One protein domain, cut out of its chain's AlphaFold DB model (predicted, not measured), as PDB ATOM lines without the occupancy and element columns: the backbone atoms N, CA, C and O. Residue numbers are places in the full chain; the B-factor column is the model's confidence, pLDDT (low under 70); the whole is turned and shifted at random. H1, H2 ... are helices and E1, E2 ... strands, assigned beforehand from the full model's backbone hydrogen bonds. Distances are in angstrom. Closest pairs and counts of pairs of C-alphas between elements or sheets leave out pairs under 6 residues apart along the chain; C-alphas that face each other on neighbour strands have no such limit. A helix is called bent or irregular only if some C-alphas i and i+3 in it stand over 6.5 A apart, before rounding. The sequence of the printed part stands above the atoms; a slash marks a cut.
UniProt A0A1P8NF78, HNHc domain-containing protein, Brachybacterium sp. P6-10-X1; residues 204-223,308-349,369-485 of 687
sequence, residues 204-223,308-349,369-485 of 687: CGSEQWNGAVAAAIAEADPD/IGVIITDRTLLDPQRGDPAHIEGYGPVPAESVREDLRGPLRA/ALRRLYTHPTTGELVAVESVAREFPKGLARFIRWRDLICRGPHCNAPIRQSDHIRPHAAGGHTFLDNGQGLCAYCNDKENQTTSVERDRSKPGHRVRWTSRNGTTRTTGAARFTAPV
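Overview. This is residues 204 to 223, 308 to 349 and 369 to 485 of the 687 residues of the protein "HNHc domain-containing protein" of Brachybacterium sp. P6-10-X1 (UniProt A0A1P8NF78). An elongated body has a small three-stranded sheet, E5 E6 E7, at one end, the hairpin of E3 and E4 with H4 packed on it in the middle, and the hairpin of E1 and E2 toward the other end, where H1 runs beside E2. H5 sits between the three-stranded sheet and the hairpin of E3 and E4; the free part of H3, residues 341 to 349, sticks out at the far end. The printed part has 179 residues, with 81 of them, under half, in named elements, in the order H1 H2 E1 E2 H3 H4 E3 E4 H5 E5 E6 E7. The class is mixed, helices and strands; the sheet's order E5 E6 E7 is antiparallel. The whole is compact, with a radius of gyration of the C-alphas of 16.9 A and spans of 51 by 33 by 27 A.

Along the chain. The largest sheet has E5, residues 450 to 455, 14.4 A long, E6, residues 464 to 468, 12.9 A, and E7, residues 473 to 476, which ends at C-alpha 476 at (20.068, 1.969, -23.437). H5 is residues 443 to 449, E3 is 418 to 421, E4 is 436 to 439, and H4 is 394 to 404, 15.3 A long. E1 is residues 326 to 328, E2 is 332 to 334 and H2 is 314 to 318. H3 is residues 336 to 349, 20.6 A long. H1, residues 206 to 220, 20.9 A long, begins at C-alpha 206 at (23.000, 7.633, -12.042).

Arrangement. E5, E6 and E7 form a meander, each strand the antiparallel neighbour of the one before, with N 454 and O 465 2.9 A apart and N 466 and O 474 2.8 A apart. H5 is on this sheet, over E5, at a height of 6.8 A, and stands up from it at 57 degrees, with 6 C-alphas of the sheet, only just enough, to fit the local plane. The closest C-alphas of H5 and E3, Asn 444 and Asp 420, are 6.9 A apart. E3 and E4 are an antiparallel hairpin, with N 420 and O 437 2.9 A apart. The closest C-alphas of H4 and E4, Arg 401 and Gly 438, are 5.9 A apart. E1 and E2 are an antiparallel hairpin, with N 334 and O 326 2.7 A apart. The closest C-alphas of H1 and E2, Gly 211 and Pro 333, are 5.5 A apart. H2 and H3 are close but not clearly touching, with C-alphas of Thr 316 and Ala 336 7.2 A apart. H1 and H4 are apart. In H1, H2 and H4 every O i to N i+4 pair is within hydrogen-bond range; in H3 it is 8 of 10, and in H5 1 of 3, beside 3 of 4 O i to N i+3 pairs. H5 is irregular, with C-alphas 444 and 447 8.1 A apart, and H3 only just so, with C-alphas 342 and 345 6.52 A apart.

Size, cuts and confidence. The two C-alphas farthest apart, those of Ala 349 and Asn 470, are 57.3 A apart. Residues 224 to 307 are not printed, with 26.3 A between C-alphas 223 and 308, and residues 350 to 368 are not printed, with 15.9 A between C-alphas 349 and 369. The links H4 to E3 and E3 to E4 are long. The mean pLDDT of the printed part is 77.8, and 41 residues are under 70, among them 369 to 380 and 383 to 390.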
ATOM      1  N   CYS A 204      21.112   6.633 -19.426       80.75
ATOM      2  CA  CYS A 204      21.781   6.007 -18.298       80.75
ATOM      3  C   CYS A 204      21.118   6.376 -16.967       80.75
ATOM      4  O   CYS A 204      20.604   7.480 -16.766       80.75
ATOM      5  N   GLY A 205      21.147   5.424 -16.036       79.25
ATOM      6  CA  GLY A 205      20.906   5.702 -14.624       79.25
ATOM      7  C   GLY A 205      22.113   6.387 -13.971       79.25
ATOM      8  O   GLY A 205      23.217   6.396 -14.522       79.25
ATOM      9  N   SER A 206      21.924   6.950 -12.777       81.12
ATOM     10  CA  SER A 206      23.000   7.633 -12.042       81.12
ATOM     11  C   SER A 206      24.216   6.748 -11.738       81.12
ATOM     12  O   SER A 206      25.324   7.261 -11.712       81.12
ATOM     13  N   GLU A 207      24.047   5.439 -11.532       77.88
ATOM     14  CA  GLU A 207      25.175   4.524 -11.275       77.88
ATOM     15  C   GLU A 207      26.010   4.287 -12.536       77.88
ATOM     16  O   GLU A 207      27.236   4.339 -12.492       77.88
ATOM     17  N   GLN A 208      25.358   4.105 -13.690       79.31
ATOM     18  CA  GLN A 208      26.045   4.040 -14.986       79.31
ATOM     19  C   GLN A 208      26.776   5.345 -15.298       79.31
ATOM     20  O   GLN A 208      27.910   5.311 -15.772       79.31
ATOM     21  N   TRP A 209      26.144   6.484 -15.004       86.25
ATOM     22  CA  TRP A 209      26.762   7.797 -15.158       86.25
ATOM     23  C   TRP A 209      28.009   7.932 -14.279       86.25
ATOM     24  O   TRP A 209      29.091   8.211 -14.785       86.25
ATOM     25  N   ASN A 210      27.884   7.663 -12.977       84.81
ATOM     26  CA  ASN A 210      29.004   7.720 -12.036       84.81
ATOM     27  C   ASN A 210      30.131   6.763 -12.438       84.81
ATOM     28  O   ASN A 210      31.300   7.125 -12.342       84.81
ATOM     29  N   GLY A 211      29.786   5.574 -12.933       81.38
ATOM     30  CA  GLY A 211      30.758   4.624 -13.451       81.38
ATOM     31  C   GLY A 211      31.507   5.153 -14.676       81.38
ATOM     32  O   GLY A 211      32.728   5.055 -14.737       81.38
ATOM     33  N   ALA A 212      30.807   5.770 -15.627       84.75
ATOM     34  CA  ALA A 212      31.440   6.383 -16.792       84.75
ATOM     35  C   ALA A 212      32.359   7.555 -16.411       84.75
ATOM     36  O   ALA A 212      33.444   7.671 -16.974       84.75
ATOM     37  N   VAL A 213      31.961   8.374 -15.429       89.44
ATOM     38  CA  VAL A 213      32.801   9.446 -14.872       89.44
ATOM     39  C   VAL A 213      34.046   8.867 -14.202       89.44
ATOM     40  O   VAL A 213      35.148   9.324 -14.482       89.44
ATOM     41  N   ALA A 214      33.901   7.835 -13.366       84.94
ATOM     42  CA  ALA A 214      35.033   7.177 -12.716       84.94
ATOM     43  C   ALA A 214      35.999   6.546 -13.733       84.94
ATOM     44  O   ALA A 214      37.209   6.664 -13.575       84.94
ATOM     45  N   ALA A 215      35.475   5.930 -14.797       83.38
ATOM     46  CA  ALA A 215      36.283   5.392 -15.887       83.38
ATOM     47  C   ALA A 215      37.067   6.495 -16.619       83.38
ATOM     48  O   ALA A 215      38.263   6.338 -16.829       83.38
ATOM     49  N   ALA A 216      36.424   7.623 -16.937       87.06
ATOM     50  CA  ALA A 216      37.090   8.750 -17.592       87.06
ATOM     51  C   ALA A 216      38.154   9.407 -16.690       87.06
ATOM     52  O   ALA A 216      39.211   9.805 -17.167       87.06
ATOM     53  N   ILE A 217      37.914   9.482 -15.375       87.25
ATOM     54  CA  ILE A 217      38.917   9.943 -14.402       87.25
ATOM     55  C   ILE A 217      40.110   8.980 -14.351       87.25
ATOM     56  O   ILE A 217      41.249   9.436 -14.320       87.25
ATOM     57  N   ALA A 218      39.859   7.667 -14.331       81.50
ATOM     58  CA  ALA A 218      40.916   6.658 -14.295       81.50
ATOM     59  C   ALA A 218      41.787   6.685 -15.560       81.50
ATOM     60  O   ALA A 218      42.994   6.499 -15.461       81.50
ATOM     61  N   GLU A 219      41.186   6.964 -16.717       83.19
ATOM     62  CA  GLU A 219      41.887   7.153 -17.990       83.19
ATOM     63  C   GLU A 219      42.740   8.435 -17.991       83.19
ATOM     64  O   GLU A 219      43.897   8.406 -18.398       83.19
ATOM     65  N   ALA A 220      42.207   9.546 -17.470       84.75
ATOM     66  CA  ALA A 220      42.893  10.842 -17.461       84.75
ATOM     67  C   ALA A 220      43.965  11.004 -16.360       84.75
ATOM     68  O   ALA A 220      44.844  11.864 -16.469       84.75
ATOM     69  N   ASP A 221      43.870  10.241 -15.267       84.31
ATOM     70  CA  ASP A 221      44.783  10.316 -14.120       84.31
ATOM     71  C   ASP A 221      44.962   8.949 -13.414       84.31
ATOM     72  O   ASP A 221      44.510   8.778 -12.269       84.31
ATOM     73  N   PRO A 222      45.629   7.963 -14.056       75.94
ATOM     74  CA  PRO A 222      45.831   6.633 -13.473       75.94
ATOM     75  C   PRO A 222      46.602   6.670 -12.141       75.94
ATOM     76  O   PRO A 222      46.209   6.029 -11.160       75.94
ATOM     77  N   ASP A 223      47.673   7.467 -12.075       75.62
ATOM     78  CA  ASP A 223      48.536   7.591 -10.892       75.62
ATOM     79  C   ASP A 223      47.841   8.298  -9.726       75.62
ATOM     80  O   ASP A 223      48.009   7.928  -8.554       75.62
ATOM     81  N   ILE A 308      32.009 -13.601  -6.625       62.16
ATOM     82  CA  ILE A 308      31.686 -12.271  -7.161       62.16
ATOM     83  C   ILE A 308      32.404 -12.110  -8.487       62.16
ATOM     84  O   ILE A 308      33.623 -12.245  -8.552       62.16
ATOM     85  N   GLY A 309      31.646 -11.803  -9.544       66.62
ATOM     86  CA  GLY A 309      32.230 -11.489 -10.837       66.62
ATOM     87  C   GLY A 309      33.080 -10.229 -10.739       66.62
ATOM     88  O   GLY A 309      32.555  -9.134 -10.537       66.62
ATOM     89  N   VAL A 310      34.388 -10.394 -10.885       69.38
ATOM     90  CA  VAL A 310      35.345  -9.309 -11.077       69.38
ATOM     91  C   VAL A 310      35.858  -9.429 -12.504       69.38
ATOM     92  O   VAL A 310      36.373 -10.472 -12.897       69.38
ATOM     93  N   ILE A 311      35.685  -8.373 -13.288       73.19
ATOM     94  CA  ILE A 311      36.111  -8.306 -14.682       73.19
ATOM     95  C   ILE A 311      37.302  -7.353 -14.734       73.19
ATOM     96  O   ILE A 311      37.159  -6.161 -14.470       73.19
ATOM     97  N   ILE A 312      38.478  -7.885 -15.053       72.00
ATOM     98  CA  ILE A 312      39.686  -7.106 -15.345       72.00
ATOM     99  C   ILE A 312      40.035  -7.394 -16.802       72.00
ATOM    100  O   ILE A 312      40.025  -8.553 -17.219       72.00
ATOM    101  N   THR A 313      40.302  -6.349 -17.576       68.81
ATOM    102  CA  THR A 313      40.726  -6.484 -18.971       68.81
ATOM    103  C   THR A 313      42.155  -7.031 -19.022       68.81
ATOM    104  O   THR A 313      42.963  -6.774 -18.129       68.81
ATOM    105  N   ASP A 314      42.482  -7.797 -20.060       63.03
ATOM    106  CA  ASP A 314      43.841  -8.299 -20.306       63.03
ATOM    107  C   ASP A 314      44.866  -7.158 -20.380       63.03
ATOM    108  O   ASP A 314      45.945  -7.256 -19.801       63.03
ATOM    109  N   ARG A 315      44.475  -6.040 -20.997       69.31
ATOM    110  CA  ARG A 315      45.242  -4.792 -21.081       69.31
ATOM    111  C   ARG A 315      45.648  -4.267 -19.709       69.31
ATOM    112  O   ARG A 315      46.833  -4.130 -19.464       69.31
ATOM    113  N   THR A 316      44.705  -4.055 -18.793       72.56
ATOM    114  CA  THR A 316      45.009  -3.558 -17.438       72.56
ATOM    115  C   THR A 316      45.672  -4.601 -16.542       72.56
ATOM    116  O   THR A 316      46.349  -4.257 -15.566       72.56
ATOM    117  N   LEU A 317      45.454  -5.885 -16.829       67.25
ATOM    118  CA  LEU A 317      46.112  -6.966 -16.109       67.25
ATOM    119  C   LEU A 317      47.607  -7.041 -16.453       67.25
ATOM    120  O   LEU A 317      48.413  -7.232 -15.545       67.25
ATOM    121  N   LEU A 318      47.955  -6.896 -17.737       68.00
ATOM    122  CA  LEU A 318      49.322  -7.021 -18.257       68.00
ATOM    123  C   LEU A 318      50.087  -5.688 -18.274       68.00
ATOM    124  O   LEU A 318      51.293  -5.687 -18.051       68.00
ATOM    125  N   ASP A 319      49.393  -4.569 -18.486       70.06
ATOM    126  CA  ASP A 319      49.936  -3.209 -18.486       70.06
ATOM    127  C   ASP A 319      49.100  -2.285 -17.572       70.06
ATOM    128  O   ASP A 319      48.118  -1.666 -17.998       70.06
ATOM    129  N   PRO A 320      49.475  -2.171 -16.284       64.06
ATOM    130  CA  PRO A 320      48.762  -1.338 -15.320       64.06
ATOM    131  C   PRO A 320      48.775   0.166 -15.625       64.06
ATOM    132  O   PRO A 320      47.968   0.879 -15.034       64.06
ATOM    133  N   GLN A 321      49.676   0.645 -16.493       64.94
ATOM    134  CA  GLN A 321      49.853   2.073 -16.794       64.94
ATOM    135  C   GLN A 321      48.823   2.600 -17.799       64.94
ATOM    136  O   GLN A 321      48.656   3.805 -17.955       64.94
ATOM    137  N   ARG A 322      48.093   1.697 -18.459       68.25
ATOM    138  CA  ARG A 322      47.150   2.021 -19.534       68.25
ATOM    139  C   ARG A 322      45.804   2.581 -19.061       68.25
ATOM    140  O   ARG A 322      45.063   3.121 -19.871       68.25
ATOM    141  N   GLY A 323      45.474   2.432 -17.777       66.00
ATOM    142  CA  GLY A 323      44.339   3.114 -17.147       66.00
ATOM    143  C   GLY A 323      42.940   2.490 -17.303       66.00
ATOM    144  O   GLY A 323      42.004   3.063 -16.746       66.00
ATOM    145  N   ASP A 324      42.732   1.334 -17.969       73.88
ATOM    146  CA  ASP A 324      41.365   0.763 -18.031       73.88
ATOM    147  C   ASP A 324      40.893   0.338 -16.614       73.88
ATOM    148  O   ASP A 324      41.638  -0.339 -15.887       73.88
ATOM    149  N   PRO A 325      39.652   0.662 -16.200       78.31
ATOM    150  CA  PRO A 325      39.136   0.294 -14.884       78.31
ATOM    151  C   PRO A 325      38.770  -1.197 -14.793       78.31
ATOM    152  O   PRO A 325      38.296  -1.817 -15.747       78.31
ATOM    153  N   ALA A 326      38.896  -1.771 -13.596       78.75
ATOM    154  CA  ALA A 326      38.310  -3.076 -13.298       78.75
ATOM    155  C   ALA A 326      36.815  -2.913 -12.992       78.75
ATOM    156  O   ALA A 326      36.397  -1.878 -12.493       78.75
ATOM    157  N   HIS A 327      35.989  -3.923 -13.247       79.19
ATOM    158  CA  HIS A 327      34.548  -3.868 -12.989       79.19
ATOM    159  C   HIS A 327      34.126  -4.944 -11.991       79.19
ATOM    160  O   HIS A 327      34.479  -6.112 -12.134       79.19
ATOM    161  N   ILE A 328      33.327  -4.562 -10.994       79.31
ATOM    162  CA  ILE A 328      32.731  -5.489 -10.026       79.31
ATOM    163  C   ILE A 328      31.238  -5.657 -10.349       79.31
ATOM    164  O   ILE A 328      30.495  -4.675 -10.445       79.31
ATOM    165  N   GLU A 329      30.782  -6.906 -10.482       72.88
ATOM    166  CA  GLU A 329      29.383  -7.263 -10.756       72.88
ATOM    167  C   GLU A 329      28.429  -6.589  -9.753       72.88
ATOM    168  O   GLU A 329      28.517  -6.789  -8.536       72.88
ATOM    169  N   GLY A 330      27.502  -5.777 -10.272       70.19
ATOM    170  CA  GLY A 330      26.499  -5.062  -9.480       70.19
ATOM    171  C   GLY A 330      27.024  -3.890  -8.641       70.19
ATOM    172  O   GLY A 330      26.252  -3.376  -7.827       70.19
ATOM    173  N   TYR A 331      28.293  -3.498  -8.805       76.62
ATOM    174  CA  TYR A 331      28.896  -2.300  -8.203       76.62
ATOM    175  C   TYR A 331      29.358  -1.299  -9.273       76.62
ATOM    176  O   TYR A 331      29.104  -0.111  -9.129       76.62
ATOM    177  N   GLY A 332      29.962  -1.772 -10.370       80.00
ATOM    178  CA  GLY A 332      30.466  -0.917 -11.451       80.00
ATOM    179  C   GLY A 332      31.997  -0.822 -11.481       80.00
ATOM    180  O   GLY A 332      32.664  -1.712 -10.940       80.00
ATOM    181  N   PRO A 333      32.560   0.196 -12.159       82.94
ATOM    182  CA  PRO A 333      34.001   0.335 -12.321       82.94
ATOM    183  C   PRO A 333      34.689   0.742 -11.012       82.94
ATOM    184  O   PRO A 333      34.167   1.526 -10.222       82.94
ATOM    185  N   VAL A 334      35.881   0.198 -10.802       82.38
ATOM    186  CA  VAL A 334      36.782   0.436  -9.674       82.38
ATOM    187  C   VAL A 334      38.224   0.520 -10.177       82.38
ATOM    188  O   VAL A 334      38.565  -0.114 -11.182       82.38
ATOM    189  N   PRO A 335      39.113   1.232  -9.464       81.00
ATOM    190  CA  PRO A 335      40.526   1.241  -9.812       81.00
ATOM    191  C   PRO A 335      41.075  -0.180  -9.760       81.00
ATOM    192  O   PRO A 335      40.890  -0.883  -8.759       81.00
ATOM    193  N   ALA A 336      41.765  -0.600 -10.817       79.06
ATOM    194  CA  ALA A 336      42.274  -1.962 -10.931       79.06
ATOM    195  C   ALA A 336      43.266  -2.325  -9.820       79.06
ATOM    196  O   ALA A 336      43.330  -3.478  -9.393       79.06
ATOM    197  N   GLU A 337      43.995  -1.337  -9.293       76.88
ATOM    198  CA  GLU A 337      44.863  -1.535  -8.136       76.88
ATOM    199  C   GLU A 337      44.089  -1.986  -6.892       76.88
ATOM    200  O   GLU A 337      44.548  -2.905  -6.218       76.88
ATOM    201  N   SER A 338      42.894  -1.436  -6.649       77.81
ATOM    202  CA  SER A 338      42.028  -1.825  -5.524       77.81
ATOM    203  C   SER A 338      41.748  -3.322  -5.526       77.81
ATOM    204  O   SER A 338      41.838  -4.000  -4.505       77.81
ATOM    205  N   VAL A 339      41.417  -3.839  -6.709       76.75
ATOM    206  CA  VAL A 339      41.088  -5.247  -6.904       76.75
ATOM    207  C   VAL A 339      42.332  -6.108  -6.733       76.75
ATOM    208  O   VAL A 339      42.284  -7.113  -6.030       76.75
ATOM    209  N   ARG A 340      43.468  -5.708  -7.322       74.94
ATOM    210  CA  ARG A 340      44.739  -6.427  -7.148       74.94
ATOM    211  C   ARG A 340      45.136  -6.497  -5.679       74.94
ATOM    212  O   ARG A 340      45.533  -7.559  -5.213       74.94
ATOM    213  N   GLU A 341      45.029  -5.396  -4.945       74.75
ATOM    214  CA  GLU A 341      45.378  -5.352  -3.529       74.75
ATOM    215  C   GLU A 341      44.461  -6.236  -2.674       74.75
ATOM    216  O   GLU A 341      44.955  -6.982  -1.830       74.75
ATOM    217  N   ASP A 342      43.153  -6.227  -2.938       72.06
ATOM    218  CA  ASP A 342      42.199  -7.091  -2.238       72.06
ATOM    219  C   ASP A 342      42.402  -8.582  -2.567       72.06
ATOM    220  O   ASP A 342      42.178  -9.434  -1.707       72.06
ATOM    221  N   LEU A 343      42.889  -8.911  -3.771       69.69
ATOM    222  CA  LEU A 343      43.213 -10.284  -4.177       69.69
ATOM    223  C   LEU A 343      44.590 -10.766  -3.691       69.69
ATOM    224  O   LEU A 343      44.785 -11.973  -3.556       69.69
ATOM    225  N   ARG A 344      45.544  -9.871  -3.388       70.75
ATOM    226  CA  ARG A 344      46.913 -10.245  -2.964       70.75
ATOM    227  C   ARG A 344      46.936 -11.111  -1.705       70.75
ATOM    228  O   ARG A 344      47.719 -12.053  -1.649       70.75
ATOM    229  N   GLY A 345      46.118 -10.790  -0.702       65.06
ATOM    230  CA  GLY A 345      46.045 -11.555   0.549       65.06
ATOM    231  C   GLY A 345      45.573 -12.997   0.322       65.06
ATOM    232  O   GLY A 345      46.325 -13.922   0.624       65.06
ATOM    233  N   PRO A 346      44.376 -13.196  -0.266       62.12
ATOM    234  CA  PRO A 346      43.879 -14.519  -0.642       62.12
ATOM    235  C   PRO A 346      44.838 -15.303  -1.550       62.12
ATOM    236  O   PRO A 346      45.073 -16.479  -1.309       62.12
ATOM    237  N   LEU A 347      45.444 -14.661  -2.556       59.88
ATOM    238  CA  LEU A 347      46.383 -15.316  -3.477       59.88
ATOM    239  C   LEU A 347      47.687 -15.766  -2.804       59.88
ATOM    240  O   LEU A 347      48.206 -16.829  -3.139       59.88
ATOM    241  N   ARG A 348      48.215 -14.988  -1.848       60.81
ATOM    242  CA  ARG A 348      49.379 -15.396  -1.046       60.81
ATOM    243  C   ARG A 348      49.049 -16.587  -0.157       60.81
ATOM    244  O   ARG A 348      49.789 -17.556  -0.177       60.81
ATOM    245  N   ALA A 349      47.895 -16.560   0.513       58.16
ATOM    246  CA  ALA A 349      47.436 -17.686   1.323       58.16
ATOM    247  C   ALA A 349      47.288 -18.983   0.502       58.16
ATOM    248  O   ALA A 349      47.622 -20.050   1.001       58.16
ATOM    249  N   ALA A 369      38.486 -18.869 -10.223       44.62
ATOM    250  CA  ALA A 369      38.264 -19.344 -11.575       44.62
ATOM    251  C   ALA A 369      38.426 -18.157 -12.533       44.62
ATOM    252  O   ALA A 369      37.454 -17.481 -12.879       44.62
ATOM    253  N   LEU A 370      39.665 -17.885 -12.945       42.28
ATOM    254  CA  LEU A 370      39.958 -16.915 -13.996       42.28
ATOM    255  C   LEU A 370      39.326 -17.412 -15.300       42.28
ATOM    256  O   LEU A 370      39.700 -18.450 -15.843       42.28
ATOM    257  N   ARG A 371      38.334 -16.674 -15.803       53.16
ATOM    258  CA  ARG A 371      37.695 -16.941 -17.096       53.16
ATOM    259  C   ARG A 371      38.126 -15.865 -18.078       53.16
ATOM    260  O   ARG A 371      37.969 -14.682 -17.790       53.16
ATOM    261  N   ARG A 372      38.628 -16.271 -19.246       46.66
ATOM    262  CA  ARG A 372      38.874 -15.337 -20.349       46.66
ATOM    263  C   ARG A 372      37.531 -14.877 -20.908       46.66
ATOM    264  O   ARG A 372      36.740 -15.692 -21.378       46.66
ATOM    265  N   LEU A 373      37.274 -13.579 -20.811       56.62
ATOM    266  CA  LEU A 373      36.130 -12.909 -21.413       56.62
ATOM    267  C   LEU A 373      36.658 -12.024 -22.546       56.62
ATOM    268  O   LEU A 373      37.573 -11.237 -22.318       56.62
ATOM    269  N   TYR A 374      36.107 -12.162 -23.753       54.75
ATOM    270  CA  TYR A 374      36.506 -11.350 -24.906       54.75
ATOM    271  C   TYR A 374      35.616 -10.106 -25.016       54.75
ATOM    272  O   TYR A 374      34.385 -10.205 -24.949       54.75
ATOM    273  N   THR A 375      36.237  -8.936 -25.184       60.41
ATOM    274  CA  THR A 375      35.554  -7.672 -25.482       60.41
ATOM    275  C   THR A 375      35.557  -7.395 -26.985       60.41
ATOM    276  O   THR A 375      36.491  -7.744 -27.705       60.41
ATOM    277  N   HIS A 376      34.499  -6.762 -27.483       59.25
ATOM    278  CA  HIS A 376      34.410  -6.332 -28.871       59.25
ATOM    279  C   HIS A 376      35.435  -5.214 -29.136       59.25
ATOM    280  O   HIS A 376      35.439  -4.224 -28.396       59.25
ATOM    281  N   PRO A 377      36.240  -5.289 -30.213       52.16
ATOM    282  CA  PRO A 377      37.385  -4.397 -30.431       52.16
ATOM    283  C   PRO A 377      37.005  -2.912 -30.527       52.16
ATOM    284  O   PRO A 377      37.757  -2.050 -30.081       52.16
ATOM    285  N   THR A 378      35.818  -2.611 -31.063       59.78
ATOM    286  CA  THR A 378      35.344  -1.228 -31.274       59.78
ATOM    287  C   THR A 378      34.409  -0.713 -30.174       59.78
ATOM    288  O   THR A 378      34.340   0.488 -29.938       59.78
ATOM    289  N   THR A 379      33.652  -1.591 -29.502       66.81
ATOM    290  CA  THR A 379      32.610  -1.166 -28.543       66.81
ATOM    291  C   THR A 379      33.006  -1.421 -27.095       66.81
ATOM    292  O   THR A 379      32.394  -0.845 -26.200       66.81
ATOM    293  N   GLY A 380      34.010  -2.267 -26.851       64.44
ATOM    294  CA  GLY A 380      34.443  -2.658 -25.512       64.44
ATOM    295  C   GLY A 380      33.432  -3.517 -24.751       64.44
ATOM    296  O   GLY A 380      33.575  -3.695 -23.546       64.44
ATOM    297  N   GLU A 381      32.393  -4.032 -25.415       73.25
ATOM    298  CA  GLU A 381      31.338  -4.852 -24.804       73.25
ATOM    299  C   GLU A 381      31.711  -6.343 -24.786       73.25
ATOM    300  O   GLU A 381      32.413  -6.811 -25.676       73.25
ATOM    301  N   LEU A 382      31.204  -7.119 -23.823       72.62
ATOM    302  CA  LEU A 382      31.418  -8.575 -23.774       72.62
ATOM    303  C   LEU A 382      30.653  -9.321 -24.884       72.62
ATOM    304  O   LEU A 382      29.446  -9.104 -25.041       72.62
ATOM    305  N   VAL A 383      31.313 -10.263 -25.585       64.00
ATOM    306  CA  VAL A 383      30.725 -11.014 -26.723       64.00
ATOM    307  C   VAL A 383      30.642 -12.551 -26.512       64.00
ATOM    308  O   VAL A 383      31.622 -13.183 -26.138       64.00
ATOM    309  N   ALA A 384      29.449 -13.096 -26.819       54.44
ATOM    310  CA  ALA A 384      29.005 -14.474 -27.159       54.44
ATOM    311  C   ALA A 384      28.941 -15.640 -26.127       54.44
ATOM    312  O   ALA A 384      29.959 -16.125 -25.649       54.44
ATOM    313  N   VAL A 385      27.711 -16.184 -25.952       41.97
ATOM    314  CA  VAL A 385      27.303 -17.616 -25.822       41.97
ATOM    315  C   VAL A 385      25.840 -17.735 -26.328       41.97
ATOM    316  O   VAL A 385      25.050 -16.816 -26.104       41.97
ATOM    317  N   GLU A 386      25.450 -18.839 -26.982       37.03
ATOM    318  CA  GLU A 386      24.087 -19.090 -27.510       37.03
ATOM    319  C   GLU A 386      23.345 -20.233 -26.778       37.03
ATOM    320  O   GLU A 386      23.962 -21.073 -26.126       37.03
ATOM    321  N   SER A 387      22.004 -20.251 -26.843       42.41
ATOM    322  CA  SER A 387      21.126 -21.262 -26.221       42.41
ATOM    323  C   SER A 387      19.813 -21.426 -27.007       42.41
ATOM    324  O   SER A 387      19.351 -20.488 -27.645       42.41
ATOM    325  N   VAL A 388      19.170 -22.597 -26.913       44.22
ATOM    326  CA  VAL A 388      17.860 -22.899 -27.543       44.22
ATOM    327  C   VAL A 388      16.713 -23.010 -26.511       44.22
ATOM    328  O   VAL A 388      15.556 -23.203 -26.868       44.22
ATOM    329  N   ALA A 389      16.997 -22.884 -25.210       53.47
ATOM    330  CA  ALA A 389      16.000 -23.028 -24.136       53.47
ATOM    331  C   ALA A 389      15.055 -21.816 -24.013       53.47
ATOM    332  O   ALA A 389      15.478 -20.698 -24.260       53.47
ATOM    333  N   ARG A 390      13.800 -21.987 -23.561       68.69
ATOM    334  CA  ARG A 390      12.873 -20.859 -23.290       68.69
ATOM    335  C   ARG A 390      13.397 -19.921 -22.200       68.69
ATOM    336  O   ARG A 390      13.311 -18.708 -22.341       68.69
ATOM    337  N   GLU A 391      13.888 -20.482 -21.102       75.25
ATOM    338  CA  GLU A 391      14.540 -19.722 -20.035       75.25
ATOM    339  C   GLU A 391      16.014 -19.524 -20.377       75.25
ATOM    340  O   GLU A 391      16.635 -20.410 -20.965       75.25
ATOM    341  N   PHE A 392      16.596 -18.389 -19.983       80.50
ATOM    342  CA  PHE A 392      18.034 -18.177 -20.126       80.50
ATOM    343  C   PHE A 392      18.788 -19.192 -19.251       80.50
ATOM    344  O   PHE A 392      18.679 -19.119 -18.022       80.50
ATOM    345  N   PRO A 393      19.584 -20.116 -19.829       81.81
ATOM    346  CA  PRO A 393      20.350 -21.063 -19.027       81.81
ATOM    347  C   PRO A 393      21.308 -20.337 -18.087       81.81
ATOM    348  O   PRO A 393      21.762 -19.230 -18.382       81.81
ATOM    349  N   LYS A 394      21.691 -20.984 -16.980       78.25
ATOM    350  CA  LYS A 394      22.531 -20.376 -15.929       78.25
ATOM    351  C   LYS A 394      23.788 -19.682 -16.473       78.25
ATOM    352  O   LYS A 394      24.137 -18.612 -15.978       78.25
ATOM    353  N   GLY A 395      24.444 -20.268 -17.480       78.69
ATOM    354  CA  GLY A 395      25.615 -19.685 -18.146       78.69
ATOM    355  C   GLY A 395      25.293 -18.400 -18.914       78.69
ATOM    356  O   GLY A 395      25.927 -17.375 -18.676       78.69
ATOM    357  N   LEU A 396      24.259 -18.420 -19.760       81.69
ATOM    358  CA  LEU A 396      23.833 -17.259 -20.548       81.69
ATOM    359  C   LEU A 396      23.257 -16.139 -19.667       81.69
ATOM    360  O   LEU A 396      23.593 -14.975 -19.852       81.69
ATOM    361  N   ALA A 397      22.455 -16.478 -18.656       84.44
ATOM    362  CA  ALA A 397      21.947 -15.509 -17.684       84.44
ATOM    363  C   ALA A 397      23.089 -14.841 -16.896       84.44
ATOM    364  O   ALA A 397      23.047 -13.643 -16.619       84.44
ATOM    365  N   ARG A 398      24.136 -15.606 -16.551       82.69
ATOM    366  CA  ARG A 398      25.351 -15.077 -15.913       82.69
ATOM    367  C   ARG A 398      26.116 -14.146 -16.854       82.69
ATOM    368  O   ARG A 398      26.499 -13.065 -16.425       82.69
ATOM    369  N   PHE A 399      26.252 -14.513 -18.125       84.75
ATOM    370  CA  PHE A 399      26.866 -13.655 -19.136       84.75
ATOM    371  C   PHE A 399      26.097 -12.337 -19.322       84.75
ATOM    372  O   PHE A 399      26.703 -11.271 -19.321       84.75
ATOM    373  N   ILE A 400      24.762 -12.384 -19.416       88.19
ATOM    374  CA  ILE A 400      23.912 -11.183 -19.515       88.19
ATOM    375  C   ILE A 400      24.125 -10.271 -18.301       88.19
ATOM    376  O   ILE A 400      24.267  -9.063 -18.474       88.19
ATOM    377  N   ARG A 401      24.216 -10.827 -17.083       87.06
ATOM    378  CA  ARG A 401      24.525 -10.035 -15.879       87.06
ATOM    379  C   ARG A 401      25.893  -9.366 -15.942       87.06
ATOM    380  O   ARG A 401      26.001  -8.212 -15.547       87.06
ATOM    381  N   TRP A 402      26.910 -10.054 -16.453       85.25
ATOM    382  CA  TRP A 402      28.236  -9.466 -16.635       85.25
ATOM    383  C   TRP A 402      28.241  -8.376 -17.697       85.25
ATOM    384  O   TRP A 402      28.773  -7.312 -17.431       85.25
ATOM    385  N   ARG A 403      27.602  -8.593 -18.852       87.88
ATOM    386  CA  ARG A 403      27.506  -7.599 -19.933       87.88
ATOM    387  C   ARG A 403      26.735  -6.344 -19.506       87.88
ATOM    388  O   ARG A 403      27.115  -5.233 -19.869       87.88
ATOM    389  N   ASP A 404      25.633  -6.520 -18.780       88.12
ATOM    390  CA  ASP A 404      24.704  -5.430 -18.473       88.12
ATOM    391  C   ASP A 404      25.007  -4.728 -17.134       88.12
ATOM    392  O   ASP A 404      24.685  -3.548 -17.002       88.12
ATOM    393  N   LEU A 405      25.670  -5.409 -16.183       84.19
ATOM    394  CA  LEU A 405      26.052  -4.989 -14.818       84.19
ATOM    395  C   LEU A 405      24.894  -4.578 -13.887       84.19
ATOM    396  O   LEU A 405      24.821  -5.044 -12.748       84.19
ATOM    397  N   ILE A 406      23.988  -3.725 -14.361       88.06
ATOM    398  CA  ILE A 406      22.790  -3.228 -13.679       88.06
ATOM    399  C   ILE A 406      21.570  -3.311 -14.610       88.06
ATOM    400  O   ILE A 406      21.686  -3.649 -15.787       88.06
ATOM    401  N   CYS A 407      20.378  -3.026 -14.082       91.00
ATOM    402  CA  CYS A 407      19.148  -3.002 -14.869       91.00
ATOM    403  C   CYS A 407      19.281  -2.108 -16.116       91.00
ATOM    404  O   CYS A 407      19.715  -0.963 -16.035       91.00
ATOM    405  N   ARG A 408      18.845  -2.625 -17.269       91.44
ATOM    406  CA  ARG A 408      18.892  -1.948 -18.575       91.44
ATOM    407  C   ARG A 408      17.620  -1.173 -18.940       91.44
ATOM    408  O   ARG A 408      17.480  -0.763 -20.096       91.44
ATOM    409  N   GLY A 409      16.710  -0.991 -17.983       91.25
ATOM    410  CA  GLY A 409      15.594  -0.054 -18.108       91.25
ATOM    411  C   GLY A 409      16.100   1.398 -18.061       91.25
ATOM    412  O   GLY A 409      17.012   1.672 -17.274       91.25
ATOM    413  N   PRO A 410      15.552   2.328 -18.869       91.12
ATOM    414  CA  PRO A 410      16.007   3.719 -18.903       91.12
ATOM    415  C   PRO A 410      16.033   4.352 -17.508       91.12
ATOM    416  O   PRO A 410      15.064   4.244 -16.756       91.12
ATOM    417  N   HIS A 411      17.151   4.993 -17.165       87.44
ATOM    418  CA  HIS A 411      17.396   5.671 -15.883       87.44
ATOM    419  C   HIS A 411      17.326   4.785 -14.622       87.44
ATOM    420  O   HIS A 411      17.385   5.294 -13.501       87.44
ATOM    421  N   CYS A 412      17.219   3.461 -14.769       87.81
ATOM    422  CA  CYS A 412      17.167   2.539 -13.642       87.81
ATOM    423  C   CYS A 412      18.574   2.193 -13.139       87.81
ATOM    424  O   CYS A 412      19.478   1.920 -13.921       87.81
ATOM    425  N   ASN A 413      18.734   2.126 -11.816       83.31
ATOM    426  CA  ASN A 413      19.990   1.745 -11.158       83.31
ATOM    427  C   ASN A 413      19.900   0.423 -10.385       83.31
ATOM    428  O   ASN A 413      20.809   0.051  -9.646       83.31
ATOM    429  N   ALA A 414      18.761  -0.261 -10.474       82.56
ATOM    430  CA  ALA A 414      18.517  -1.441  -9.664       82.56
ATOM    431  C   ALA A 414      19.424  -2.609 -10.098       82.56
ATOM    432  O   ALA A 414      19.708  -2.758 -11.290       82.56
ATOM    433  N   PRO A 415      19.847  -3.477  -9.160       82.88
ATOM    434  CA  PRO A 415      20.564  -4.693  -9.514       82.88
ATOM    435  C   PRO A 415      19.697  -5.584 -10.412       82.88
ATOM    436  O   PRO A 415      18.471  -5.648 -10.258       82.88
ATOM    437  N   ILE A 416      20.346  -6.284 -11.343       87.38
ATOM    438  CA  ILE A 416      19.678  -7.238 -12.230       87.38
ATOM    439  C   ILE A 416      19.128  -8.382 -11.381       87.38
ATOM    440  O   ILE A 416      19.868  -9.033 -10.644       87.38
ATOM    441  N   ARG A 417      17.827  -8.634 -11.507       84.94
ATOM    442  CA  ARG A 417      17.143  -9.767 -10.870       84.94
ATOM    443  C   ARG A 417      16.678 -10.800 -11.887       84.94
ATOM    444  O   ARG A 417      16.523 -11.962 -11.537       84.94
ATOM    445  N   GLN A 418      16.452 -10.377 -13.128       87.69
ATOM    446  CA  GLN A 418      15.873 -11.197 -14.181       87.69
ATOM    447  C   GLN A 418      16.649 -10.998 -15.486       87.69
ATOM    448  O   GLN A 418      17.106  -9.897 -15.794       87.69
ATOM    449  N   SER A 419      16.824 -12.086 -16.229       90.81
ATOM    450  CA  SER A 419      17.256 -12.058 -17.624       90.81
ATOM    451  C   SER A 419      16.011 -12.265 -18.465       90.81
ATOM    452  O   SER A 419      15.335 -13.279 -18.300       90.81
ATOM    453  N   ASP A 420      15.702 -11.298 -19.314       89.19
ATOM    454  CA  ASP A 420      14.428 -11.234 -20.019       89.19
ATOM    455  C   ASP A 420      14.623 -10.933 -21.504       89.19
ATOM    456  O   ASP A 420      15.652 -10.388 -21.913       89.19
ATOM    457  N   HIS A 421      13.651 -11.330 -22.324       91.44
ATOM    458  CA  HIS A 421      13.744 -11.199 -23.773       91.44
ATOM    459  C   HIS A 421      13.335  -9.800 -24.226       91.44
ATOM    460  O   HIS A 421      12.301  -9.299 -23.810       91.44
ATOM    461  N   ILE A 422      14.100  -9.163 -25.112       92.12
ATOM    462  CA  ILE A 422      13.733  -7.867 -25.706       92.12
ATOM    463  C   ILE A 422      12.458  -8.030 -26.537       92.12
ATOM    464  O   ILE A 422      11.460  -7.369 -26.277       92.12
ATOM    465  N   ARG A 423      12.477  -8.968 -27.489       88.44
ATOM    466  CA  ARG A 423      11.278  -9.493 -28.139       88.44
ATOM    467  C   ARG A 423      10.765 -10.662 -27.300       88.44
ATOM    468  O   ARG A 423      11.467 -11.675 -27.244       88.44
ATOM    469  N   PRO A 424       9.562 -10.583 -26.705       86.12
ATOM    470  CA  PRO A 424       9.050 -11.640 -25.845       86.12
ATOM    471  C   PRO A 424       9.046 -13.002 -26.542       86.12
ATOM    472  O   PRO A 424       8.675 -13.108 -27.714       86.12
ATOM    473  N   HIS A 425       9.370 -14.066 -25.806       81.12
ATOM    474  CA  HIS A 425       9.296 -15.432 -26.339       81.12
ATOM    475  C   HIS A 425       7.886 -15.772 -26.858       81.12
ATOM    476  O   HIS A 425       7.736 -16.453 -27.869       81.12
ATOM    477  N   ALA A 426       6.833 -15.249 -26.215       81.12
ATOM    478  CA  ALA A 426       5.446 -15.412 -26.667       81.12
ATOM    479  C   ALA A 426       5.165 -14.760 -28.037       81.12
ATOM    480  O   ALA A 426       4.260 -15.191 -28.742       81.12
ATOM    481  N   ALA A 427       5.957 -13.757 -28.429       82.44
ATOM    482  CA  ALA A 427       5.900 -13.091 -29.728       82.44
ATOM    483  C   ALA A 427       6.942 -13.649 -30.725       82.44
ATOM    484  O   ALA A 427       7.275 -12.985 -31.713       82.44
ATOM    485  N   GLY A 428       7.493 -14.841 -30.459       79.00
ATOM    486  CA  GLY A 428       8.478 -15.519 -31.308       79.00
ATOM    487  C   GLY A 428       9.931 -15.080 -31.097       79.00
ATOM    488  O   GLY A 428      10.762 -15.301 -31.971       79.00
ATOM    489  N   GLY A 429      10.261 -14.423 -29.981       84.50
ATOM    490  CA  GLY A 429      11.649 -14.099 -29.652       84.50
ATOM    491  C   GLY A 429      12.449 -15.325 -29.202       84.50
ATOM    492  O   GLY A 429      12.091 -15.973 -28.222       84.50
ATOM    493  N   HIS A 430      13.555 -15.624 -29.884       80.94
ATOM    494  CA  HIS A 430      14.453 -16.715 -29.492       80.94
ATOM    495  C   HIS A 430      15.332 -16.332 -28.287       80.94
ATOM    496  O   HIS A 430      15.608 -15.152 -28.052       80.94
ATOM    497  N   THR A 431      15.812 -17.322 -27.536       79.19
ATOM    498  CA  THR A 431      16.635 -17.125 -26.330       79.19
ATOM    499  C   THR A 431      18.127 -17.125 -26.646       79.19
ATOM    500  O   THR A 431      18.850 -18.072 -26.358       79.19
ATOM    501  N   PHE A 432      18.608 -16.029 -27.215       79.12
ATOM    502  CA  PHE A 432      20.022 -15.819 -27.521       79.12
ATOM    503  C   PHE A 432      20.496 -14.488 -26.946       79.12
ATOM    504  O   PHE A 432      19.692 -13.653 -26.526       79.12
ATOM    505  N   LEU A 433      21.814 -14.289 -26.915       82.25
ATOM    506  CA  LEU A 433      22.439 -13.146 -26.255       82.25
ATOM    507  C   LEU A 433      21.912 -11.785 -26.745       82.25
ATOM    508  O   LEU A 433      21.689 -10.893 -25.930       82.25
ATOM    509  N   ASP A 434      21.703 -11.629 -28.053       84.50
ATOM    510  CA  ASP A 434      21.259 -10.363 -28.663       84.50
ATOM    511  C   ASP A 434      19.762 -10.074 -28.452       84.50
ATOM    512  O   ASP A 434      19.339  -8.929 -28.584       84.50
ATOM    513  N   ASN A 435      18.971 -11.074 -28.046       87.81
ATOM    514  CA  ASN A 435      17.597 -10.872 -27.581       87.81
ATOM    515  C   ASN A 435      17.486 -10.871 -26.046       87.81
ATOM    516  O   ASN A 435      16.390 -10.710 -25.528       87.81
ATOM    517  N   GLY A 436      18.576 -11.072 -25.303       89.56
ATOM    518  CA  GLY A 436      18.566 -11.097 -23.841       89.56
ATOM    519  C   GLY A 436      18.923  -9.750 -23.226       89.56
ATOM    520  O   GLY A 436      19.807  -9.055 -23.718       89.56
ATOM    521  N   GLN A 437      18.286  -9.394 -22.115       91.81
ATOM    522  CA  GLN A 437      18.532  -8.150 -21.386       91.81
ATOM    523  C   GLN A 437      18.433  -8.370 -19.870       91.81
ATOM    524  O   GLN A 437      17.524  -9.042 -19.386       91.81
ATOM    525  N   GLY A 438      19.364  -7.801 -19.105       92.81
ATOM    526  CA  GLY A 438      19.320  -7.799 -17.643       92.81
ATOM    527  C   GLY A 438      18.388  -6.717 -17.097       92.81
ATOM    528  O   GLY A 438      18.620  -5.528 -17.322       92.81
ATOM    529  N   LEU A 439      17.353  -7.108 -16.348       93.19
ATOM    530  CA  LEU A 439      16.343  -6.208 -15.782       93.19
ATOM    531  C   LEU A 439      16.112  -6.448 -14.284       93.19
ATOM    532  O   LEU A 439      16.369  -7.523 -13.734       93.19
ATOM    533  N   CYS A 440      15.645  -5.410 -13.593       89.88
ATOM    534  CA  CYS A 440      15.108  -5.525 -12.241       89.88
ATOM    535  C   CYS A 440      13.634  -5.950 -12.288       89.88
ATOM    536  O   CYS A 440      12.993  -5.843 -13.327       89.88
ATOM    537  N   ALA A 441      13.073  -6.346 -11.144       86.94
ATOM    538  CA  ALA A 441      11.684  -6.807 -11.072       86.94
ATOM    539  C   ALA A 441      10.648  -5.782 -11.576       86.94
ATOM    540  O   ALA A 441       9.629  -6.176 -12.125       86.94
ATOM    541  N   TYR A 442      10.907  -4.477 -11.409       88.06
ATOM    542  CA  TYR A 442      10.018  -3.418 -11.899       88.06
ATOM    543  C   TYR A 442      10.109  -3.268 -13.422       88.06
ATOM    544  O   TYR A 442       9.101  -3.382 -14.108       88.06
ATOM    545  N   CYS A 443      11.314  -3.068 -13.961       90.94
ATOM    546  CA  CYS A 443      11.510  -2.864 -15.399       90.94
ATOM    547  C   CYS A 443      11.306  -4.138 -16.229       90.94
ATOM    548  O   CYS A 443      11.198  -4.038 -17.442       90.94
ATOM    549  N   ASN A 444      11.280  -5.320 -15.608       90.19
ATOM    550  CA  ASN A 444      10.949  -6.573 -16.286       90.19
ATOM    551  C   ASN A 444       9.489  -6.620 -16.749       90.19
ATOM    552  O   ASN A 444       9.166  -7.374 -17.648       90.19
ATOM    553  N   ASP A 445       8.595  -5.829 -16.157       86.44
ATOM    554  CA  ASP A 445       7.190  -5.739 -16.568       86.44
ATOM    555  C   ASP A 445       6.994  -4.711 -17.706       86.44
ATOM    556  O   ASP A 445       6.012  -3.968 -17.780       86.44
ATOM    557  N   LYS A 446       7.983  -4.621 -18.602       89.00
ATOM    558  CA  LYS A 446       8.070  -3.590 -19.645       89.00
ATOM    559  C   LYS A 446       6.930  -3.667 -20.652       89.00
ATOM    560  O   LYS A 446       6.475  -2.619 -21.106       89.00
ATOM    561  N   GLU A 447       6.421  -4.859 -20.949       86.00
ATOM    562  CA  GLU A 447       5.296  -5.082 -21.864       86.00
ATOM    563  C   GLU A 447       4.015  -4.403 -21.369       86.00
ATOM    564  O   GLU A 447       3.169  -4.012 -22.170       86.00
ATOM    565  N   ASN A 448       3.877  -4.220 -20.052       84.25
ATOM    566  CA  ASN A 448       2.740  -3.530 -19.449       84.25
ATOM    567  C   ASN A 448       3.027  -2.049 -19.158       84.25
ATOM    568  O   ASN A 448       2.093  -1.263 -18.990       84.25
ATOM    569  N   GLN A 449       4.289  -1.628 -19.122       84.88
ATOM    570  CA  GLN A 449       4.681  -0.255 -18.776       84.88
ATOM    571  C   GLN A 449       4.958   0.627 -19.998       84.88
ATOM    572  O   GLN A 449       4.852   1.851 -19.917       84.88
ATOM    573  N   THR A 450       5.291   0.023 -21.135       88.38
ATOM    574  CA  THR A 450       5.806   0.717 -22.322       88.38
ATOM    575  C   THR A 450       4.992   0.389 -23.569       88.38
ATOM    576  O   THR A 450       4.165  -0.517 -23.561       88.38
ATOM    577  N   THR A 451       5.187   1.170 -24.630       90.25
ATOM    578  CA  THR A 451       4.589   0.917 -25.948       90.25
ATOM    579  C   THR A 451       5.373  -0.154 -26.694       90.25
ATOM    580  O   THR A 451       4.783  -1.086 -27.231       90.25
ATOM    581  N   SER A 452       6.703  -0.026 -26.732       90.31
ATOM    582  CA  SER A 452       7.580  -1.024 -27.342       90.31
ATOM    583  C   SER A 452       8.975  -1.011 -26.727       90.31
ATOM    584  O   SER A 452       9.453   0.014 -26.230       90.31
ATOM    585  N   VAL A 453       9.633  -2.170 -26.773       92.25
ATOM    586  CA  VAL A 453      11.047  -2.339 -26.433       92.25
ATOM    587  C   VAL A 453      11.685  -3.173 -27.534       92.25
ATOM    588  O   VAL A 453      11.263  -4.294 -27.802       92.25
ATOM    589  N   GLU A 454      12.678  -2.608 -28.210       92.88
ATOM    590  CA  GLU A 454      13.200  -3.147 -29.463       92.88
ATOM    591  C   GLU A 454      14.723  -3.130 -29.494       92.88
ATOM    592  O   GLU A 454      15.384  -2.235 -28.962       92.88
ATOM    593  N   ARG A 455      15.302  -4.125 -30.165       91.06
ATOM    594  CA  ARG A 455      16.742  -4.195 -30.372       91.06
ATOM    595  C   ARG A 455      17.150  -3.195 -31.457       91.06
ATOM    596  O   ARG A 455      16.769  -3.344 -32.614       91.06
ATOM    597  N   ASP A 456      17.957  -2.201 -31.092       88.44
ATOM    598  CA  ASP A 456      18.445  -1.193 -32.036       88.44
ATOM    599  C   ASP A 456      19.736  -1.647 -32.728       88.44
ATOM    600  O   ASP A 456      20.834  -1.507 -32.188       88.44
ATOM    601  N   ARG A 457      19.600  -2.200 -33.935       85.81
ATOM    602  CA  ARG A 457      20.728  -2.681 -34.748       85.81
ATOM    603  C   ARG A 457      21.376  -1.599 -35.617       85.81
ATOM    604  O   ARG A 457      22.357  -1.892 -36.288       85.81
ATOM    605  N   SER A 458      20.853  -0.370 -35.607       81.19
ATOM    606  CA  SER A 458      21.426   0.740 -36.387       81.19
ATOM    607  C   SER A 458      22.748   1.259 -35.815       81.19
ATOM    608  O   SER A 458      23.506   1.924 -36.513       81.19
ATOM    609  N   LYS A 459      23.028   0.955 -34.542       74.38
ATOM    610  CA  LYS A 459      24.238   1.357 -33.826       74.38
ATOM    611  C   LYS A 459      25.037   0.125 -33.390       74.38
ATOM    612  O   LYS A 459      24.429  -0.904 -33.081       74.38
ATOM    613  N   PRO A 460      26.376   0.220 -33.322       77.25
ATOM    614  CA  PRO A 460      27.210  -0.886 -32.876       77.25
ATOM    615  C   PRO A 460      26.945  -1.232 -31.402       77.25
ATOM    616  O   PRO A 460      26.572  -0.380 -30.589       77.25
ATOM    617  N   GLY A 461      27.159  -2.504 -31.055       82.06
ATOM    618  CA  GLY A 461      26.957  -3.030 -29.703       82.06
ATOM    619  C   GLY A 461      25.500  -3.349 -29.351       82.06
ATOM    620  O   GLY A 461      24.577  -3.181 -30.152       82.06
ATOM    621  N   HIS A 462      25.274  -3.838 -28.131       89.56
ATOM    622  CA  HIS A 462      23.971  -4.253 -27.617       89.56
ATOM    623  C   HIS A 462      23.155  -3.055 -27.111       89.56
ATOM    624  O   HIS A 462      23.195  -2.695 -25.929       89.56
ATOM    625  N   ARG A 463      22.412  -2.415 -28.020       89.88
ATOM    626  CA  ARG A 463      21.534  -1.251 -27.797       89.88
ATOM    627  C   ARG A 463      20.047  -1.632 -27.802       89.88
ATOM    628  O   ARG A 463      19.574  -2.325 -28.701       89.88
ATOM    629  N   VAL A 464      19.282  -1.155 -26.828       91.69
ATOM    630  CA  VAL A 464      17.842  -1.439 -26.718       91.69
ATOM    631  C   VAL A 464      17.077  -0.127 -26.676       91.69
ATOM    632  O   VAL A 464      17.315   0.689 -25.787       91.69
ATOM    633  N   ARG A 465      16.173   0.083 -27.631       93.75
ATOM    634  CA  ARG A 465      15.289   1.244 -27.698       93.75
ATOM    635  C   ARG A 465      14.013   0.956 -26.921       93.75
ATOM    636  O   ARG A 465      13.352  -0.043 -27.166       93.75
ATOM    637  N   TRP A 466      13.681   1.846 -26.002       93.50
ATOM    638  CA  TRP A 466      12.473   1.830 -25.194       93.50
ATOM    639  C   TRP A 466      11.578   2.978 -25.633       93.50
ATOM    640  O   TRP A 466      12.044   4.116 -25.699       93.50
ATOM    641  N   THR A 467      10.309   2.688 -25.883       92.56
ATOM    642  CA  THR A 467       9.289   3.671 -26.250       92.56
ATOM    643  C   THR A 467       8.224   3.682 -25.166       92.56
ATOM    644  O   THR A 467       7.495   2.705 -25.001       92.56
ATOM    645  N   SER A 468       8.114   4.763 -24.400       88.81
ATOM    646  CA  SER A 468       7.070   4.905 -23.380       88.81
ATOM    647  C   SER A 468       5.686   5.142 -24.000       88.81
ATOM    648  O   SER A 468       5.550   5.441 -25.188       88.81
ATOM    649  N   ARG A 469       4.631   5.036 -23.180       85.75
ATOM    650  CA  ARG A 469       3.230   5.240 -23.604       85.75
ATOM    651  C   ARG A 469       2.933   6.641 -24.152       85.75
ATOM    652  O   ARG A 469       2.056   6.773 -24.989       85.75
ATOM    653  N   ASN A 470       3.692   7.651 -23.732       79.62
ATOM    654  CA  ASN A 470       3.620   9.028 -24.242       79.62
ATOM    655  C   ASN A 470       4.533   9.275 -25.468       79.62
ATOM    656  O   ASN A 470       4.861  10.419 -25.773       79.62
ATOM    657  N   GLY A 471       5.044   8.218 -26.111       80.69
ATOM    658  CA  GLY A 471       5.867   8.312 -27.323       80.69
ATOM    659  C   GLY A 471       7.322   8.751 -27.115       80.69
ATOM    660  O   GLY A 471       8.063   8.862 -28.090       80.69
ATOM    661  N   THR A 472       7.776   8.978 -25.876       84.50
ATOM    662  CA  THR A 472       9.194   9.289 -25.620       84.50
ATOM    663  C   THR A 472      10.050   8.053 -25.876       84.50
ATOM    664  O   THR A 472       9.775   6.973 -25.352       84.50
ATOM    665  N   THR A 473      11.113   8.207 -26.667       89.50
ATOM    666  CA  THR A 473      12.053   7.122 -26.965       89.50
ATOM    667  C   THR A 473      13.385   7.343 -26.260       89.50
ATOM    668  O   THR A 473      13.899   8.458 -26.214       89.50
ATOM    669  N   ARG A 474      13.955   6.278 -25.690       89.44
ATOM    670  CA  ARG A 474      15.287   6.274 -25.065       89.44
ATOM    671  C   ARG A 474      16.016   4.990 -25.433       89.44
ATOM    672  O   ARG A 474      15.417   3.921 -25.416       89.44
ATOM    673  N   THR A 475      17.305   5.071 -25.747       90.50
ATOM    674  CA  THR A 475      18.099   3.892 -26.134       90.50
ATOM    675  C   THR A 475      19.143   3.587 -25.076       90.50
ATOM    676  O   THR A 475      20.009   4.424 -24.849       90.50
ATOM    677  N   THR A 476      19.093   2.410 -24.449       89.88
ATOM    678  CA  THR A 476      20.068   1.969 -23.437       89.88
ATOM    679  C   THR A 476      21.151   1.091 -24.062       89.88
ATOM    680  O   THR A 476      20.851   0.232 -24.894       89.88
ATOM    681  N   GLY A 477      22.414   1.268 -23.662       86.19
ATOM    682  CA  GLY A 477      23.581   0.492 -24.122       86.19
ATOM    683  C   GLY A 477      24.177  -0.418 -23.048       86.19
ATOM    684  O   GLY A 477      23.867  -0.259 -21.869       86.19
ATOM    685  N   ALA A 478      24.953  -1.427 -23.462       82.75
ATOM    686  CA  ALA A 478      25.697  -2.266 -22.519       82.75
ATOM    687  C   ALA A 478      26.851  -1.480 -21.902       82.75
ATOM    688  O   ALA A 478      27.294  -0.475 -22.465       82.75
ATOM    689  N   ALA A 479      27.327  -1.940 -20.744       73.44
ATOM    690  CA  ALA A 479      28.527  -1.373 -20.156       73.44
ATOM    691  C   ALA A 479      29.717  -1.612 -21.100       73.44
ATOM    692  O   ALA A 479      29.872  -2.703 -21.656       73.44
ATOM    693  N   ARG A 480      30.542  -0.579 -21.284       74.31
ATOM    694  CA  ARG A 480      31.819  -0.693 -21.990       74.31
ATOM    695  C   ARG A 480      32.901  -1.011 -20.965       74.31
ATOM    696  O   ARG A 480      33.020  -0.290 -19.979       74.31
ATOM    697  N   PHE A 481      33.666  -2.070 -21.201       72.81
ATOM    698  CA  PHE A 481      34.717  -2.534 -20.291       72.81
ATOM    699  C   PHE A 481      36.102  -1.993 -20.642       72.81
ATOM    700  O   PHE A 481      36.976  -1.987 -19.785       72.81
ATOM    701  N   THR A 482      36.297  -1.540 -21.880       71.38
ATOM    702  CA  THR A 482      37.551  -0.963 -22.381       71.38
ATOM    703  C   THR A 482      37.280   0.358 -23.086       71.38
ATOM    704  O   THR A 482      36.210   0.525 -23.688       71.38
ATOM    705  N   ALA A 483      38.268   1.253 -23.091       62.09
ATOM    706  CA  ALA A 483      38.261   2.387 -24.008       62.09
ATOM    707  C   ALA A 483      38.194   1.892 -25.474       62.09
ATOM    708  O   ALA A 483      38.759   0.833 -25.798       62.09
ATOM    709  N   PRO A 484      37.466   2.591 -26.369       58.19
ATOM    710  CA  PRO A 484      37.504   2.282 -27.791       58.19
ATOM    711  C   PRO A 484      38.937   2.445 -28.302       58.19
ATOM    712  O   PRO A 484      39.618   3.409 -27.972       58.19
ATOM    713  N   VAL A 485      39.408   1.483 -29.096       54.38
ATOM    714  CA  VAL A 485      40.691   1.637 -29.784       54.38
ATOM    715  C   VAL A 485      40.505   2.731 -30.830       54.38
ATOM    716  O   VAL A 485      39.690   2.555 -31.739       54.38
TER     717      VAL A 485